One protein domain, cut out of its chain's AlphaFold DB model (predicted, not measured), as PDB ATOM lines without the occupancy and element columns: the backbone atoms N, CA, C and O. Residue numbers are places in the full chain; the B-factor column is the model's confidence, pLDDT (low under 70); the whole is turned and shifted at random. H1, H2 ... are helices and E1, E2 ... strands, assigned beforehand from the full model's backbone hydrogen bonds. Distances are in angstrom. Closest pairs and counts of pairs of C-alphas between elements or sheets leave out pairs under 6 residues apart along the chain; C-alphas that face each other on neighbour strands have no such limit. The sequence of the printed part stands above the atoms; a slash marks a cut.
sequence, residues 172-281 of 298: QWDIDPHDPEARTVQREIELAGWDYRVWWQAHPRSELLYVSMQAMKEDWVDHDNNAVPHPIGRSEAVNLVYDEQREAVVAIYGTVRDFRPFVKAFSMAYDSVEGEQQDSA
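This is residues 172 to 281 of the 298 residues of the protein "DUF59 domain-containing protein" of Thiorhodococcus mannitoliphagus (UniProt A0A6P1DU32). A twisted sheet of five antiparallel strands, in the order E1 E2 E3 E6 E7, curls round one face of a long helix, H1, whose residues 274 to 281 stick out free. E3 runs on into the small hairpin E4 and E5, an arm that lengthens one end. The printed part has 110 residues, ordered E1 to E7, then H1: a mixed class in two layers, the helix on one face of the sheet. It is loose, radius of gyration of the C-alphas 16.4 A, and elongated, spanning 56 by 33 by 25 A.

Begin with E1, residues 183 to 190, E2, residues 195 to 202, and E3, residues 208 to 217: a meander, each strand the antiparallel neighbour of the one before. Look for N 187 and O 198 at 2.8 A, and N 212 and O 199 at 2.8 A. E6, residues 234 to 243, is the antiparallel neighbour of E3, with N 213 and O 238 within hydrogen-bond range at 2.8 A. E7, residues 248 to 254, forms a hairpin with E6, where N 241 and O 251 are 2.8 A apart. H1, residues 260 to 281, is on this sheet; its closest C-alphas to E1 are Arg 187 and Ala 269, 6.0 A. In H1, 17 of 18 O i to N i+4 pairs are within hydrogen-bond range. In the hairpin of E4, residues 220 to 223, and E5, residues 226 to 229, find N 226 and O 223 at 2.9 A.

Find C-alpha 183 at (-34.048, 17.154, -35.679), where E1 begins. E3 measures 28.9 A and E6 29.1 A. H1 runs 31.8 A to C-alpha 281 at (-43.390, 8.030, -47.563).

The C-alphas farthest apart, of Asp 224 and Ala 281, are 57.8 A apart. The printed part has no cut, and the links between named elements are tight. Confidence is under 70 at residues 177, 204 to 206, 218 to 234 and 275 to 281.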
ATOM      1  N   GLN A 172     -40.768  29.943 -26.052       73.12
ATOM      2  CA  GLN A 172     -39.391  29.988 -26.552       73.12
ATOM      3  C   GLN A 172     -38.398  29.288 -25.605       73.12
ATOM      4  O   GLN A 172     -37.336  28.874 -26.049       73.12
ATOM      5  N   TRP A 173     -38.712  29.164 -24.314       77.94
ATOM      6  CA  TRP A 173     -37.845  28.498 -23.337       77.94
ATOM      7  C   TRP A 173     -37.978  26.977 -23.342       77.94
ATOM      8  O   TRP A 173     -37.140  26.306 -22.748       77.94
ATOM      9  N   ASP A 174     -38.989  26.441 -24.027       73.38
ATOM     10  CA  ASP A 174     -39.129  24.999 -24.245       73.38
ATOM     11  C   ASP A 174     -38.176  24.493 -25.348       73.38
ATOM     12  O   ASP A 174     -38.019  23.287 -25.536       73.38
ATOM     13  N   ILE A 175     -37.519  25.416 -26.059       73.00
ATOM     14  CA  ILE A 175     -36.490  25.146 -27.063       73.00
ATOM     15  C   ILE A 175     -35.143  25.033 -26.342       73.00
ATOM     16  O   ILE A 175     -34.595  26.035 -25.877       73.00
ATOM     17  N   ASP A 176     -34.594  23.820 -26.271       74.06
ATOM     18  CA  ASP A 176     -33.232  23.574 -25.787       74.06
ATOM     19  C   ASP A 176     -32.276  23.402 -26.980       74.06
ATOM     20  O   ASP A 176     -32.302  22.354 -27.624       74.06
ATOM     21  N   PRO A 177     -31.386  24.371 -27.272       67.88
ATOM     22  CA  PRO A 177     -30.455  24.290 -28.403       67.88
ATOM     23  C   PRO A 177     -29.523  23.070 -28.370       67.88
ATOM     24  O   PRO A 177     -28.945  22.708 -29.398       67.88
ATOM     25  N   HIS A 178     -29.350  22.461 -27.192       72.69
ATOM     26  CA  HIS A 178     -28.487  21.307 -26.958       72.69
ATOM     27  C   HIS A 178     -29.265  19.990 -26.857       72.69
ATOM     28  O   HIS A 178     -28.665  18.965 -26.524       72.69
ATOM     29  N   ASP A 179     -30.571  19.996 -27.141       76.44
ATOM     30  CA  ASP A 179     -31.405  18.798 -27.131       76.44
ATOM     31  C   ASP A 179     -30.882  17.767 -28.152       76.44
ATOM     32  O   ASP A 179     -30.935  18.008 -29.363       76.44
ATOM     33  N   PRO A 180     -30.385  16.601 -27.701       76.06
ATOM     34  CA  PRO A 180     -29.847  15.580 -28.594       76.06
ATOM     35  C   PRO A 180     -30.933  14.887 -29.429       76.06
ATOM     36  O   PRO A 180     -30.600  14.210 -30.402       76.06
ATOM     37  N   GLU A 181     -32.210  15.021 -29.057       78.56
ATOM     38  CA  GLU A 181     -33.345  14.463 -29.798       78.56
ATOM     39  C   GLU A 181     -33.874  15.435 -30.871       78.56
ATOM     40  O   GLU A 181     -34.737  15.059 -31.667       78.56
ATOM     41  N   ALA A 182     -33.355  16.669 -30.933       80.94
ATOM     42  CA  ALA A 182     -33.797  17.673 -31.894       80.94
ATOM     43  C   ALA A 182     -33.365  17.329 -33.327       80.94
ATOM     44  O   ALA A 182     -32.185  17.130 -33.636       80.94
ATOM     45  N   ARG A 183     -34.329  17.331 -34.253       83.38
ATOM     46  CA  ARG A 183     -34.048  17.154 -35.679       83.38
ATOM     47  C   ARG A 183     -33.546  18.471 -36.252       83.38
ATOM     48  O   ARG A 183     -34.288  19.445 -36.323       83.38
ATOM     49  N   THR A 184     -32.303  18.473 -36.713       85.56
ATOM     50  CA  THR A 184     -31.687  19.637 -37.353       85.56
ATOM     51  C   THR A 184     -31.803  19.546 -38.871       85.56
ATOM     52  O   THR A 184     -31.474  18.516 -39.459       85.56
ATOM     53  N   VAL A 185     -32.235  20.630 -39.513       88.50
ATOM     54  CA  VAL A 185     -32.358  20.732 -40.970       88.50
ATOM     55  C   VAL A 185     -31.634  21.978 -41.467       88.50
ATOM     56  O   VAL A 185     -31.686  23.033 -40.839       88.50
ATOM     57  N   GLN A 186     -30.957  21.854 -42.608       90.62
ATOM     58  CA  GLN A 186     -30.294  22.960 -43.291       90.62
ATOM     59  C   GLN A 186     -30.648  22.957 -44.779       90.62
ATOM     60  O   GLN A 186     -30.648  21.904 -45.431       90.62
ATOM     61  N   ARG A 187     -30.922  24.143 -45.324       89.06
ATOM     62  CA  ARG A 187     -31.196  24.378 -46.743       89.06
ATOM     63  C   ARG A 187     -30.542  25.669 -47.215       89.06
ATOM     64  O   ARG A 187     -30.444  26.641 -46.470       89.06
ATOM     65  N   GLU A 188     -30.106  25.663 -48.467       90.19
ATOM     66  CA  GLU A 188     -29.630  26.856 -49.161       90.19
ATOM     67  C   GLU A 188     -30.660  27.239 -50.227       90.19
ATOM     68  O   GLU A 188     -31.094  26.383 -50.997       90.19
ATOM     69  N   ILE A 189     -31.089  28.500 -50.235       90.69
ATOM     70  CA  ILE A 189     -32.115  29.032 -51.135       90.69
ATOM     71  C   ILE A 189     -31.599  30.319 -51.766       90.69
ATOM     72  O   ILE A 189     -31.197  31.241 -51.061       90.69
ATOM     73  N   GLU A 190     -31.688  30.424 -53.087       89.56
ATOM     74  CA  GLU A 190     -31.438  31.678 -53.793       89.56
ATOM     75  C   GLU A 190     -32.754  32.455 -53.953       89.56
ATOM     76  O   GLU A 190     -33.748  31.938 -54.474       89.56
ATOM     77  N   LEU A 191     -32.788  33.715 -53.508       89.06
ATOM     78  CA  LEU A 191     -33.969  34.569 -53.629       89.06
ATOM     79  C   LEU A 191     -33.579  36.014 -53.953       89.06
ATOM     80  O   LEU A 191     -33.000  36.724 -53.137       89.06
ATOM     81  N   ALA A 192     -33.977  36.479 -55.142       86.12
ATOM     82  CA  ALA A 192     -33.744  37.847 -55.622       86.12
ATOM     83  C   ALA A 192     -32.254  38.271 -55.641       86.12
ATOM     84  O   ALA A 192     -31.931  39.423 -55.337       86.12
ATOM     85  N   GLY A 193     -31.360  37.346 -56.015       82.06
ATOM     86  CA  GLY A 193     -29.913  37.583 -56.087       82.06
ATOM     87  C   GLY A 193     -29.229  37.664 -54.719       82.06
ATOM     88  O   GLY A 193     -28.241  38.381 -54.572       82.06
ATOM     89  N   TRP A 194     -29.814  37.003 -53.720       87.56
ATOM     90  CA  TRP A 194     -29.244  36.766 -52.398       87.56
ATOM     91  C   TRP A 194     -29.244  35.264 -52.130       87.56
ATOM     92  O   TRP A 194     -30.237  34.594 -52.425       87.56
ATOM     93  N   ASP A 195     -28.183  34.786 -51.491       88.25
ATOM     94  CA  ASP A 195     -28.050  33.408 -51.037       88.25
ATOM     95  C   ASP A 195     -28.461  33.316 -49.569       88.25
ATOM     96  O   ASP A 195     -27.831  33.909 -48.692       88.25
ATOM     97  N   TYR A 196     -29.531  32.579 -49.287       91.12
ATOM     98  CA  TYR A 196     -30.025  32.330 -47.939       91.12
ATOM     99  C   TYR A 196     -29.589  30.948 -47.480       91.12
ATOM    100  O   TYR A 196     -29.970  29.939 -48.066       91.12
ATOM    101  N   ARG A 197     -28.859  30.892 -46.373       91.31
ATOM    102  CA  ARG A 197     -28.654  29.673 -45.594       91.31
ATOM    103  C   ARG A 197     -29.687  29.646 -44.488       91.31
ATOM    104  O   ARG A 197     -29.647  30.493 -43.601       91.31
ATOM    105  N   VAL A 198     -30.614  28.705 -44.567       92.25
ATOM    106  CA  VAL A 198     -31.694  28.511 -43.603       92.25
ATOM    107  C   VAL A 198     -31.388  27.254 -42.806       92.25
ATOM    108  O   VAL A 198     -31.175  26.182 -43.371       92.25
ATOM    109  N   TRP A 199     -31.360  27.388 -41.492       92.38
ATOM    110  CA  TRP A 199     -31.137  26.312 -40.545       92.38
ATOM    111  C   TRP A 199     -32.272  26.303 -39.535       92.38
ATOM    112  O   TRP A 199     -32.674  27.368 -39.069       92.38
ATOM    113  N   TRP A 200     -32.798  25.133 -39.184       91.31
ATOM    114  CA  TRP A 200     -33.758  25.037 -38.094       91.31
ATOM    115  C   TRP A 200     -33.658  23.741 -37.306       91.31
ATOM    116  O   TRP A 200     -33.238  22.704 -37.822       91.31
ATOM    117  N   GLN A 201     -34.077  23.823 -36.047       87.38
ATOM    118  CA  GLN A 201     -34.237  22.688 -35.148       87.38
ATOM    119  C   GLN A 201     -35.720  22.455 -34.882       87.38
ATOM    120  O   GLN A 201     -36.433  23.369 -34.470       87.38
ATOM    121  N   ALA A 202     -36.167  21.227 -35.134       85.25
ATOM    122  CA  ALA A 202     -37.478  20.732 -34.747       85.25
ATOM    123  C   ALA A 202     -37.329  19.889 -33.479       85.25
ATOM    124  O   ALA A 202     -36.699  18.825 -33.505       85.25
ATOM    125  N   HIS A 203     -37.891  20.369 -32.372       77.56
ATOM    126  CA  HIS A 203     -37.853  19.657 -31.102       77.56
ATOM    127  C   HIS A 203     -39.048  18.705 -31.000       77.56
ATOM    128  O   HIS A 203     -40.179  19.114 -31.232       77.56
ATOM    129  N   PRO A 204     -38.859  17.443 -30.593       68.56
ATOM    130  CA  PRO A 204     -39.952  16.470 -30.551       68.56
ATOM    131  C   PRO A 204     -41.031  16.788 -29.501       68.56
ATOM    132  O   PRO A 204     -42.120  16.222 -29.550       68.56
ATOM    133  N   ARG A 205     -40.731  17.660 -28.526       69.69
ATOM    134  CA  ARG A 205     -41.645  18.022 -27.426       69.69
ATOM    135  C   ARG A 205     -42.333  19.371 -27.609       69.69
ATOM    136  O   ARG A 205     -43.298  19.636 -26.898       69.69
ATOM    137  N   SER A 206     -41.853  20.199 -28.532       69.81
ATOM    138  CA  SER A 206     -42.455  21.490 -28.846       69.81
ATOM    139  C   SER A 206     -42.728  21.548 -30.337       69.81
ATOM    140  O   SER A 206     -41.807  21.384 -31.126       69.81
ATOM    141  N   GLU A 207     -43.952  21.874 -30.737       82.81
ATOM    142  CA  GLU A 207     -44.318  22.114 -32.148       82.81
ATOM    143  C   GLU A 207     -43.797  23.480 -32.641       82.81
ATOM    144  O   GLU A 207     -44.437  24.197 -33.408       82.81
ATOM    145  N   LEU A 208     -42.636  23.874 -32.118       86.50
ATOM    146  CA  LEU A 208     -41.941  25.111 -32.391       86.50
ATOM    147  C   LEU A 208     -40.625  24.785 -33.071       86.50
ATOM    148  O   LEU A 208     -39.856  23.937 -32.613       86.50
ATOM    149  N   LEU A 209     -40.351  25.526 -34.134       88.50
ATOM    150  CA  LEU A 209     -39.086  25.482 -34.836       88.50
ATOM    151  C   LEU A 209     -38.286  26.716 -34.475       88.50
ATOM    152  O   LEU A 209     -38.737  27.849 -34.682       88.50
ATOM    153  N   TYR A 210     -37.074  26.496 -33.984       89.06
ATOM    154  CA  TYR A 210     -36.085  27.555 -33.915       89.06
ATOM    155  C   TYR A 210     -35.386  27.647 -35.260       89.06
ATOM    156  O   TYR A 210     -34.741  26.690 -35.681       89.06
ATOM    157  N   VAL A 211     -35.495  28.790 -35.929       91.12
ATOM    158  CA  VAL A 211     -34.934  29.001 -37.261       91.12
ATOM    159  C   VAL A 211     -33.857  30.074 -37.185       91.12
ATOM    160  O   VAL A 211     -34.105  31.178 -36.706       91.12
ATOM    161  N   SER A 212     -32.676  29.773 -37.713       91.44
ATOM    162  CA  SER A 212     -31.604  30.731 -37.961       91.44
ATOM    163  C   SER A 212     -31.346  30.857 -39.453       91.44
ATOM    164  O   SER A 212     -31.273  29.867 -40.178       91.44
ATOM    165  N   MET A 213     -31.220  32.087 -39.926       92.38
ATOM    166  CA  MET A 213     -31.015  32.394 -41.329       92.38
ATOM    167  C   MET A 213     -29.877  33.375 -41.511       92.38
ATOM    168  O   MET A 213     -29.799  34.393 -40.822       92.38
ATOM    169  N   GLN A 214     -29.054  33.105 -42.514       90.62
ATOM    170  CA  GLN A 214     -28.028  34.016 -42.990       90.62
ATOM    171  C   GLN A 214     -28.269  34.305 -44.470       90.62
ATOM    172  O   GLN A 214     -28.209  33.399 -45.293       90.62
ATOM    173  N   ALA A 215     -28.529  35.567 -44.802       88.88
ATOM    174  CA  ALA A 215     -28.574  36.052 -46.171       88.88
ATOM    175  C   ALA A 215     -27.212  36.636 -46.540       88.88
ATOM    176  O   ALA A 215     -26.665  37.452 -45.799       88.88
ATOM    177  N   MET A 216     -26.675  36.235 -47.682       86.44
ATOM    178  CA  MET A 216     -25.416  36.723 -48.224       86.44
ATOM    179  C   MET A 216     -25.676  37.326 -49.597       86.44
ATOM    180  O   MET A 216     -26.398  36.759 -50.416       86.44
ATOM    181  N   LYS A 217     -25.079  38.485 -49.851       79.75
ATOM    182  CA  LYS A 217     -24.988  39.049 -51.191       79.75
ATOM    183  C   LYS A 217     -23.585  39.550 -51.427       79.75
ATOM    184  O   LYS A 217     -23.013  40.242 -50.581       79.75
ATOM    185  N   GLU A 218     -23.050  39.206 -52.587       66.81
ATOM    186  CA  GLU A 218     -21.814  39.796 -53.075       66.81
ATOM    187  C   GLU A 218     -22.040  41.303 -53.244       66.81
ATOM    188  O   GLU A 218     -22.791  41.750 -54.116       66.81
ATOM    189  N   ASP A 219     -21.449  42.082 -52.337       59.16
ATOM    190  CA  ASP A 219     -21.489  43.539 -52.357       59.16
ATOM    191  C   ASP A 219     -20.090  44.047 -52.710       59.16
ATOM    192  O   ASP A 219     -19.085  43.634 -52.120       59.16
ATOM    193  N   TRP A 220     -20.026  44.919 -53.708       52.09
ATOM    194  CA  TRP A 220     -18.788  45.517 -54.191       52.09
ATOM    195  C   TRP A 220     -18.752  46.953 -53.678       52.09
ATOM    196  O   TRP A 220     -19.621  47.748 -54.038       52.09
ATOM    197  N   VAL A 221     -17.770  47.301 -52.841       46.53
ATOM    198  CA  VAL A 221     -17.595  48.690 -52.388       46.53
ATOM    199  C   VAL A 221     -16.498  49.339 -53.210       46.53
ATOM    200  O   VAL A 221     -15.363  48.868 -53.250       46.53
ATOM    201  N   ASP A 222     -16.857  50.439 -53.862       42.50
ATOM    202  CA  ASP A 222     -15.930  51.270 -54.614       42.50
ATOM    203  C   ASP A 222     -15.330  52.320 -53.666       42.50
ATOM    204  O   ASP A 222     -15.979  53.304 -53.300       42.50
ATOM    205  N   HIS A 223     -14.104  52.077 -53.206       43.53
ATOM    206  CA  HIS A 223     -13.295  53.084 -52.527       43.53
ATOM    207  C   HIS A 223     -12.175  53.520 -53.471       43.53
ATOM    208  O   HIS A 223     -11.284  52.730 -53.771       43.53
ATOM    209  N   ASP A 224     -12.224  54.778 -53.925       42.00
ATOM    210  CA  ASP A 224     -11.147  55.465 -54.653       42.00
ATOM    211  C   ASP A 224     -10.439  54.600 -55.720       42.00
ATOM    212  O   ASP A 224      -9.230  54.368 -55.650       42.00
ATOM    213  N   ASN A 225     -11.185  54.136 -56.736       46.50
ATOM    214  CA  ASN A 225     -10.673  53.326 -57.857       46.50
ATOM    215  C   ASN A 225     -10.081  51.959 -57.459       46.50
ATOM    216  O   ASN A 225      -9.338  51.357 -58.235       46.50
ATOM    217  N   ASN A 226     -10.421  51.454 -56.276       40.22
ATOM    218  CA  ASN A 226     -10.070  50.121 -55.820       40.22
ATOM    219  C   ASN A 226     -11.375  49.405 -55.443       40.22
ATOM    220  O   ASN A 226     -11.852  49.493 -54.311       40.22
ATOM    221  N   ALA A 227     -11.983  48.726 -56.421       41.91
ATOM    222  CA  ALA A 227     -13.144  47.868 -56.198       41.91
ATOM    223  C   ALA A 227     -12.677  46.603 -55.475       41.91
ATOM    224  O   ALA A 227     -12.400  45.573 -56.091       41.91
ATOM    225  N   VAL A 228     -12.521  46.715 -54.162       46.28
ATOM    226  CA  VAL A 228     -12.215  45.580 -53.303       46.28
ATOM    227  C   VAL A 228     -13.553  44.885 -53.025       46.28
ATOM    228  O   VAL A 228     -14.486  45.558 -52.571       46.28
ATOM    229  N   PRO A 229     -13.708  43.575 -53.308       44.75
ATOM    230  CA  PRO A 229     -14.867  42.839 -52.815       44.75
ATOM    231  C   PRO A 229     -14.929  43.058 -51.307       44.75
ATOM    232  O   PRO A 229     -13.896  42.994 -50.634       44.75
ATOM    233  N   HIS A 230     -16.108  43.376 -50.769       42.50
ATOM    234  CA  HIS A 230     -16.225  43.554 -49.328       42.50
ATOM    235  C   HIS A 230     -15.679  42.264 -48.681       42.50
ATOM    236  O   HIS A 230     -16.168  41.185 -49.021       42.50
ATOM    237  N   PRO A 231     -14.653  42.313 -47.801       44.28
ATOM    238  CA  PRO A 231     -14.008  41.095 -47.281       44.28
ATOM    239  C   PRO A 231     -14.988  40.179 -46.530       44.28
ATOM    240  O   PRO A 231     -14.695  39.020 -46.253       44.28
ATOM    241  N   ILE A 232     -16.166  40.715 -46.225       48.81
ATOM    242  CA  ILE A 232     -17.359  40.037 -45.766       48.81
ATOM    243  C   ILE A 232     -18.446  40.617 -46.677       48.81
ATOM    244  O   ILE A 232     -18.756  41.801 -46.537       48.81
ATOM    245  N   GLY A 233     -18.972  39.856 -47.646       55.72
ATOM    246  CA  GLY A 233     -20.159  40.280 -48.406       55.72
ATOM    247  C   GLY A 233     -21.259  40.749 -47.449       55.72
ATOM    248  O   GLY A 233     -21.215  40.422 -46.258       55.72
ATOM    249  N   ARG A 234     -22.238  41.536 -47.909       68.25
ATOM    250  CA  ARG A 234     -23.293  42.010 -47.003       68.25
ATOM    251  C   ARG A 234     -24.018  40.787 -46.443       68.25
ATOM    252  O   ARG A 234     -24.756  40.119 -47.164       68.25
ATOM    253  N   SER A 235     -23.737  40.477 -45.179       76.94
ATOM    254  CA  SER A 235     -24.314  39.344 -44.475       76.94
ATOM    255  C   SER A 235     -25.338  39.867 -43.488       76.94
ATOM    256  O   SER A 235     -25.063  40.746 -42.669       76.94
ATOM    257  N   GLU A 236     -26.555  39.369 -43.623       86.38
ATOM    258  CA  GLU A 236     -27.670  39.725 -42.768       86.38
ATOM    259  C   GLU A 236     -28.159  38.458 -42.080       86.38
ATOM    260  O   GLU A 236     -28.435  37.455 -42.733       86.38
ATOM    261  N   ALA A 237     -28.231  38.499 -40.752       88.50
ATOM    262  CA  ALA A 237     -28.666  37.373 -39.946       88.50
ATOM    263  C   ALA A 237     -30.022  37.674 -39.310       88.50
ATOM    264  O   ALA A 237     -30.244  38.753 -38.746       88.50
ATOM    265  N   VAL A 238     -30.922  36.704 -39.396       91.38
ATOM    266  CA  VAL A 238     -32.251  36.746 -38.791       91.38
ATOM    267  C   VAL A 238     -32.495  35.417 -38.120       91.38
ATOM    268  O   VAL A 238     -32.184  34.369 -38.673       91.38
ATOM    269  N   ASN A 239     -33.108  35.461 -36.950       92.31
ATOM    270  CA  ASN A 239     -33.664  34.276 -36.334       92.31
ATOM    271  C   ASN A 239     -35.172  34.461 -36.181       92.31
ATOM    272  O   ASN A 239     -35.658  35.578 -35.972       92.31
ATOM    273  N   LEU A 240     -35.917  33.371 -36.289       93.12
ATOM    274  CA  LEU A 240     -37.350  33.371 -36.052       93.12
ATOM    275  C   LEU A 240     -37.777  32.099 -35.332       93.12
ATOM    276  O   LEU A 240     -37.084  31.086 -35.367       93.12
ATOM    277  N   VAL A 241     -38.930  32.179 -34.680       90.56
ATOM    278  CA  VAL A 241     -39.613  31.033 -34.088       90.56
ATOM    279  C   VAL A 241     -40.894  30.814 -34.877       90.56
ATOM    280  O   VAL A 241     -41.708  31.736 -35.012       90.56
ATOM    281  N   TYR A 242     -41.050  29.611 -35.416       91.62
ATOM    282  CA  TYR A 242     -42.223  29.200 -36.180       91.62
ATOM    283  C   TYR A 242     -43.041  28.194 -35.374       91.62
ATOM    284  O   TYR A 242     -42.473  27.272 -34.804       91.62
ATOM    285  N   ASP A 243     -44.354  28.398 -35.315       89.88
ATOM    286  CA  ASP A 243     -45.320  27.512 -34.667       89.88
ATOM    287  C   ASP A 243     -46.018  26.675 -35.739       89.88
ATOM    288  O   ASP A 243     -46.767  27.213 -36.564       89.88
ATOM    289  N   GLU A 244     -45.742  25.369 -35.739       87.75
ATOM    290  CA  GLU A 244     -46.268  24.428 -36.729       87.75
ATOM    291  C   GLU A 244     -47.780  24.217 -36.570       87.75
ATOM    292  O   GLU A 244     -48.468  24.053 -37.573       87.75
ATOM    293  N   GLN A 245     -48.341  24.298 -35.354       86.44
ATOM    294  CA  GLN A 245     -49.792  24.143 -35.160       86.44
ATOM    295  C   GLN A 245     -50.586  25.304 -35.748       86.44
ATOM    296  O   GLN A 245     -51.714  25.132 -36.215       86.44
ATOM    297  N   ARG A 246     -50.039  26.516 -35.635       86.75
ATOM    298  CA  ARG A 246     -50.710  27.746 -36.077       86.75
ATOM    299  C   ARG A 246     -50.310  28.175 -37.478       86.75
ATOM    300  O   ARG A 246     -50.859  29.166 -37.959       86.75
ATOM    301  N   GLU A 247     -49.353  27.475 -38.081       90.44
ATOM    302  CA  GLU A 247     -48.735  27.820 -39.360       90.44
ATOM    303  C   GLU A 247     -48.255  29.284 -39.384       90.44
ATOM    304  O   GLU A 247     -48.498  30.045 -40.326       90.44
ATOM    305  N   ALA A 248     -47.624  29.729 -38.291       90.94
ATOM    306  CA  ALA A 248     -47.345  31.145 -38.067       90.94
ATOM    307  C   ALA A 248     -45.974  31.409 -37.435       90.94
ATOM    308  O   ALA A 248     -45.530  30.723 -36.519       90.94
ATOM    309  N   VAL A 249     -45.326  32.493 -37.872       91.69
ATOM    310  CA  VAL A 249     -44.133  33.036 -37.205       91.69
ATOM    311  C   VAL A 249     -44.571  33.774 -35.941       91.69
ATOM    312  O   VAL A 249     -45.247  34.800 -36.020       91.69
ATOM    313  N   VAL A 250     -44.179  33.261 -34.774       89.25
ATOM    314  CA  VAL A 250     -44.564  33.813 -33.461       89.25
ATOM    315  C   VAL A 250     -43.560  34.832 -32.930       89.25
ATOM    316  O   VAL A 250     -43.932  35.727 -32.171       89.25
ATOM    317  N   ALA A 251     -42.301  34.739 -33.357       89.75
ATOM    318  CA  ALA A 251     -41.262  35.708 -33.039       89.75
ATOM    319  C   ALA A 251     -40.262  35.815 -34.188       89.75
ATOM    320  O   ALA A 251     -39.948  34.826 -34.842       89.75
ATOM    321  N   ILE A 252     -39.738  37.016 -34.417       91.62
ATOM    322  CA  ILE A 252     -38.679  37.262 -35.393       91.62
ATOM    323  C   ILE A 252     -37.766  38.370 -34.885       91.62
ATOM    324  O   ILE A 252     -38.235  39.392 -34.381       91.62
ATOM    325  N   TYR A 253     -36.459  38.152 -34.976       90.62
ATOM    326  CA  TYR A 253     -35.452  39.065 -34.458       90.62
ATOM    327  C   TYR A 253     -34.208  39.073 -35.341       90.62
ATOM    328  O   TYR A 253     -33.802  38.077 -35.932       90.62
ATOM    329  N   GLY A 254     -33.608  40.250 -35.442       88.06
ATOM    330  CA  GLY A 254     -32.453  40.522 -36.283       88.06
ATOM    331  C   GLY A 254     -32.260  42.025 -36.425       88.06
ATOM    332  O   GLY A 254     -33.079  42.819 -35.964       88.06
ATOM    333  N   THR A 255     -31.171  42.421 -37.071       80.38
ATOM    334  CA  THR A 255     -30.824  43.835 -37.300       80.38
ATOM    335  C   THR A 255     -31.256  44.338 -38.680       80.38
ATOM    336  O   THR A 255     -30.908  45.449 -39.084       80.38
ATOM    337  N   VAL A 256     -32.020  43.528 -39.417       85.44
ATOM    338  CA  VAL A 256     -32.427  43.807 -40.796       85.44
ATOM    339  C   VAL A 256     -33.574  44.811 -40.865       85.44
ATOM    340  O   VAL A 256     -34.392  44.930 -39.955       85.44
ATOM    341  N   ARG A 257     -33.650  45.545 -41.979       84.69
ATOM    342  CA  ARG A 257     -34.704  46.553 -42.198       84.69
ATOM    343  C   ARG A 257     -36.043  45.950 -42.610       84.69
ATOM    344  O   ARG A 257     -37.076  46.567 -42.368       84.69
ATOM    345  N   ASP A 258     -36.022  44.798 -43.271       88.69
ATOM    346  CA  ASP A 258     -37.219  44.120 -43.760       88.69
ATOM    347  C   ASP A 258     -37.078  42.611 -43.567       88.69
ATOM    348  O   ASP A 258     -36.183  41.980 -44.122       88.69
ATOM    349  N   PHE A 259     -37.986  42.037 -42.786       92.19
ATOM    350  CA  PHE A 259     -38.001  40.613 -42.473       92.19
ATOM    351  C   PHE A 259     -38.761  39.772 -43.505       92.19
ATOM    352  O   PHE A 259     -38.628  38.551 -43.524       92.19
ATOM    353  N   ARG A 260     -39.562  40.386 -44.384       94.38
ATOM    354  CA  ARG A 260     -40.404  39.648 -45.343       94.38
ATOM    355  C   ARG A 260     -39.606  38.748 -46.299       94.38
ATOM    356  O   ARG A 260     -40.059  37.628 -46.527       94.38
ATOM    357  N   PRO A 261     -38.439  39.163 -46.839       92.50
ATOM    358  CA  PRO A 261     -37.617  38.282 -47.668       92.50
ATOM    359  C   PRO A 261     -37.150  37.028 -46.921       92.50
ATOM    360  O   PRO A 261     -37.167  35.944 -47.491       92.50
ATOM    361  N   PHE A 262     -36.825  37.163 -45.634       93.94
ATOM    362  CA  PHE A 262     -36.405  36.057 -44.776       93.94
ATOM    363  C   PHE A 262     -37.549  35.083 -44.495       93.94
ATOM    364  O   PHE A 262     -37.379  33.880 -44.647       93.94
ATOM    365  N   VAL A 263     -38.745  35.589 -44.171       94.75
ATOM    366  CA  VAL A 263     -39.935  34.736 -43.994       94.75
ATOM    367  C   VAL A 263     -40.262  33.980 -45.285       94.75
ATOM    368  O   VAL A 263     -40.584  32.795 -45.249       94.75
ATOM    369  N   LYS A 264     -40.123  34.637 -46.443       94.75
ATOM    370  CA  LYS A 264     -40.318  33.994 -47.747       94.75
ATOM    371  C   LYS A 264     -39.266  32.915 -48.025       94.75
ATOM    372  O   LYS A 264     -39.629  31.841 -48.490       94.75
ATOM    373  N   ALA A 265     -37.992  33.188 -47.737       93.25
ATOM    374  CA  ALA A 265     -36.914  32.213 -47.884       93.25
ATOM    375  C   ALA A 265     -37.116  30.997 -46.964       93.25
ATOM    376  O   ALA A 265     -36.937  29.867 -47.409       93.25
ATOM    377  N   PHE A 266     -37.559  31.219 -45.721       94.62
ATOM    378  CA  PHE A 266     -37.913  30.143 -44.796       94.62
ATOM    379  C   PHE A 266     -39.063  29.282 -45.324       94.62
ATOM    380  O   PHE A 266     -38.905  28.071 -45.379       94.62
ATOM    381  N   SER A 267     -40.174  29.878 -45.774       94.06
ATOM    382  CA  SER A 267     -41.297  29.115 -46.349       94.06
ATOM    383  C   SER A 267     -40.845  28.251 -47.531       94.06
ATOM    384  O   SER A 267     -41.128  27.061 -47.552       94.06
ATOM    385  N   MET A 268     -40.044  28.799 -48.452       92.56
ATOM    386  CA  MET A 268     -39.492  28.025 -49.572       92.56
ATOM    387  C   MET A 268     -38.593  26.866 -49.110       92.56
ATOM    388  O   MET A 268     -38.648  25.778 -49.680       92.56
ATOM    389  N   ALA A 269     -37.757  27.095 -48.093       91.94
ATOM    390  CA  ALA A 269     -36.900  26.061 -47.522       91.94
ATOM    391  C   ALA A 269     -37.712  24.966 -46.813       91.94
ATOM    392  O   ALA A 269     -37.418  23.785 -46.986       91.94
ATOM    393  N   TYR A 270     -38.728  25.347 -46.045       91.00
ATOM    394  CA  TYR A 270     -39.575  24.439 -45.278       91.00
ATOM    395  C   TYR A 270     -40.429  23.550 -46.196       91.00
ATOM    396  O   TYR A 270     -40.367  22.325 -46.088       91.00
ATOM    397  N   ASP A 271     -41.096  24.142 -47.192       90.06
ATOM    398  CA  ASP A 271     -41.925  23.419 -48.167       90.06
ATOM    399  C   ASP A 271     -41.104  22.396 -48.974       90.06
ATOM    400  O   ASP A 271     -41.594  21.318 -49.315       90.06
ATOM    401  N   SER A 272     -39.827  22.701 -49.255       87.69
ATOM    402  CA  SER A 272     -38.929  21.775 -49.964       87.69
ATOM    403  C   SER A 272     -38.679  20.476 -49.190       87.69
ATOM    404  O   SER A 272     -38.513  19.419 -49.792       87.69
ATOM    405  N   VAL A 273     -38.685  20.539 -47.858       82.81
ATOM    406  CA  VAL A 273     -38.409  19.393 -46.985       82.81
ATOM    407  C   VAL A 273     -39.671  18.567 -46.757       82.81
ATOM    408  O   VAL A 273     -39.603  17.338 -46.769       82.81
ATOM    409  N   GLU A 274     -40.821  19.223 -46.599       73.38
ATOM    410  CA  GLU A 274     -42.130  18.560 -46.532       73.38
ATOM    411  C   GLU A 274     -42.430  17.777 -47.823       73.38
ATOM    412  O   GLU A 274     -42.852  16.619 -47.767       73.38
ATOM    413  N   GLY A 275     -42.126  18.355 -48.992       65.12
ATOM    414  CA  GLY A 275     -42.275  17.672 -50.283       65.12
ATOM    415  C   GLY A 275     -41.408  16.409 -50.408       65.12
ATOM    416  O   GLY A 275     -41.890  15.362 -50.835       65.12
ATOM    417  N   GLU A 276     -40.149  16.467 -49.961       66.44
ATOM    418  CA  GLU A 276     -39.226  15.319 -49.965       66.44
ATOM    419  C   GLU A 276     -39.646  14.208 -48.979       66.44
ATOM    420  O   GLU A 276     -39.428  13.017 -49.237       66.44
ATOM    421  N   GLN A 277     -40.267  14.576 -47.851       59.56
ATOM    422  CA  GLN A 277     -40.781  13.619 -46.863       59.56
ATOM    423  C   GLN A 277     -42.055  12.919 -47.349       59.56
ATOM    424  O   GLN A 277     -42.198  11.712 -47.132       59.56
ATOM    425  N   GLN A 278     -42.935  13.620 -48.068       52.44
ATOM    426  CA  GLN A 278     -44.123  13.018 -48.682       52.44
ATOM    427  C   GLN A 278     -43.771  12.050 -49.823       52.44
ATOM    428  O   GLN A 278     -44.350  10.963 -49.892       52.44
ATOM    429  N   ASP A 279     -42.778  12.375 -50.656       51.41
ATOM    430  CA  ASP A 279     -42.323  11.488 -51.738       51.41
ATOM    431  C   ASP A 279     -41.595  10.236 -51.215       51.41
ATOM    432  O   ASP A 279     -41.727   9.150 -51.788       51.41
ATOM    433  N   SER A 280     -40.882  10.350 -50.090       47.00
ATOM    434  CA  SER A 280     -40.229   9.208 -49.432       47.00
ATOM    435  C   SER A 280     -41.233   8.278 -48.739       47.00
ATOM    436  O   SER A 280     -41.068   7.061 -48.766       47.00
ATOM    437  N   ALA A 281     -42.313   8.822 -48.165       46.50
ATOM    438  CA  ALA A 281     -43.390   8.030 -47.563       46.50
ATOM    439  C   ALA A 281     -44.279   7.328 -48.609       46.50
ATOM    440  O   ALA A 281     -44.896   6.305 -48.311       46.50
TER     441      ALA A 281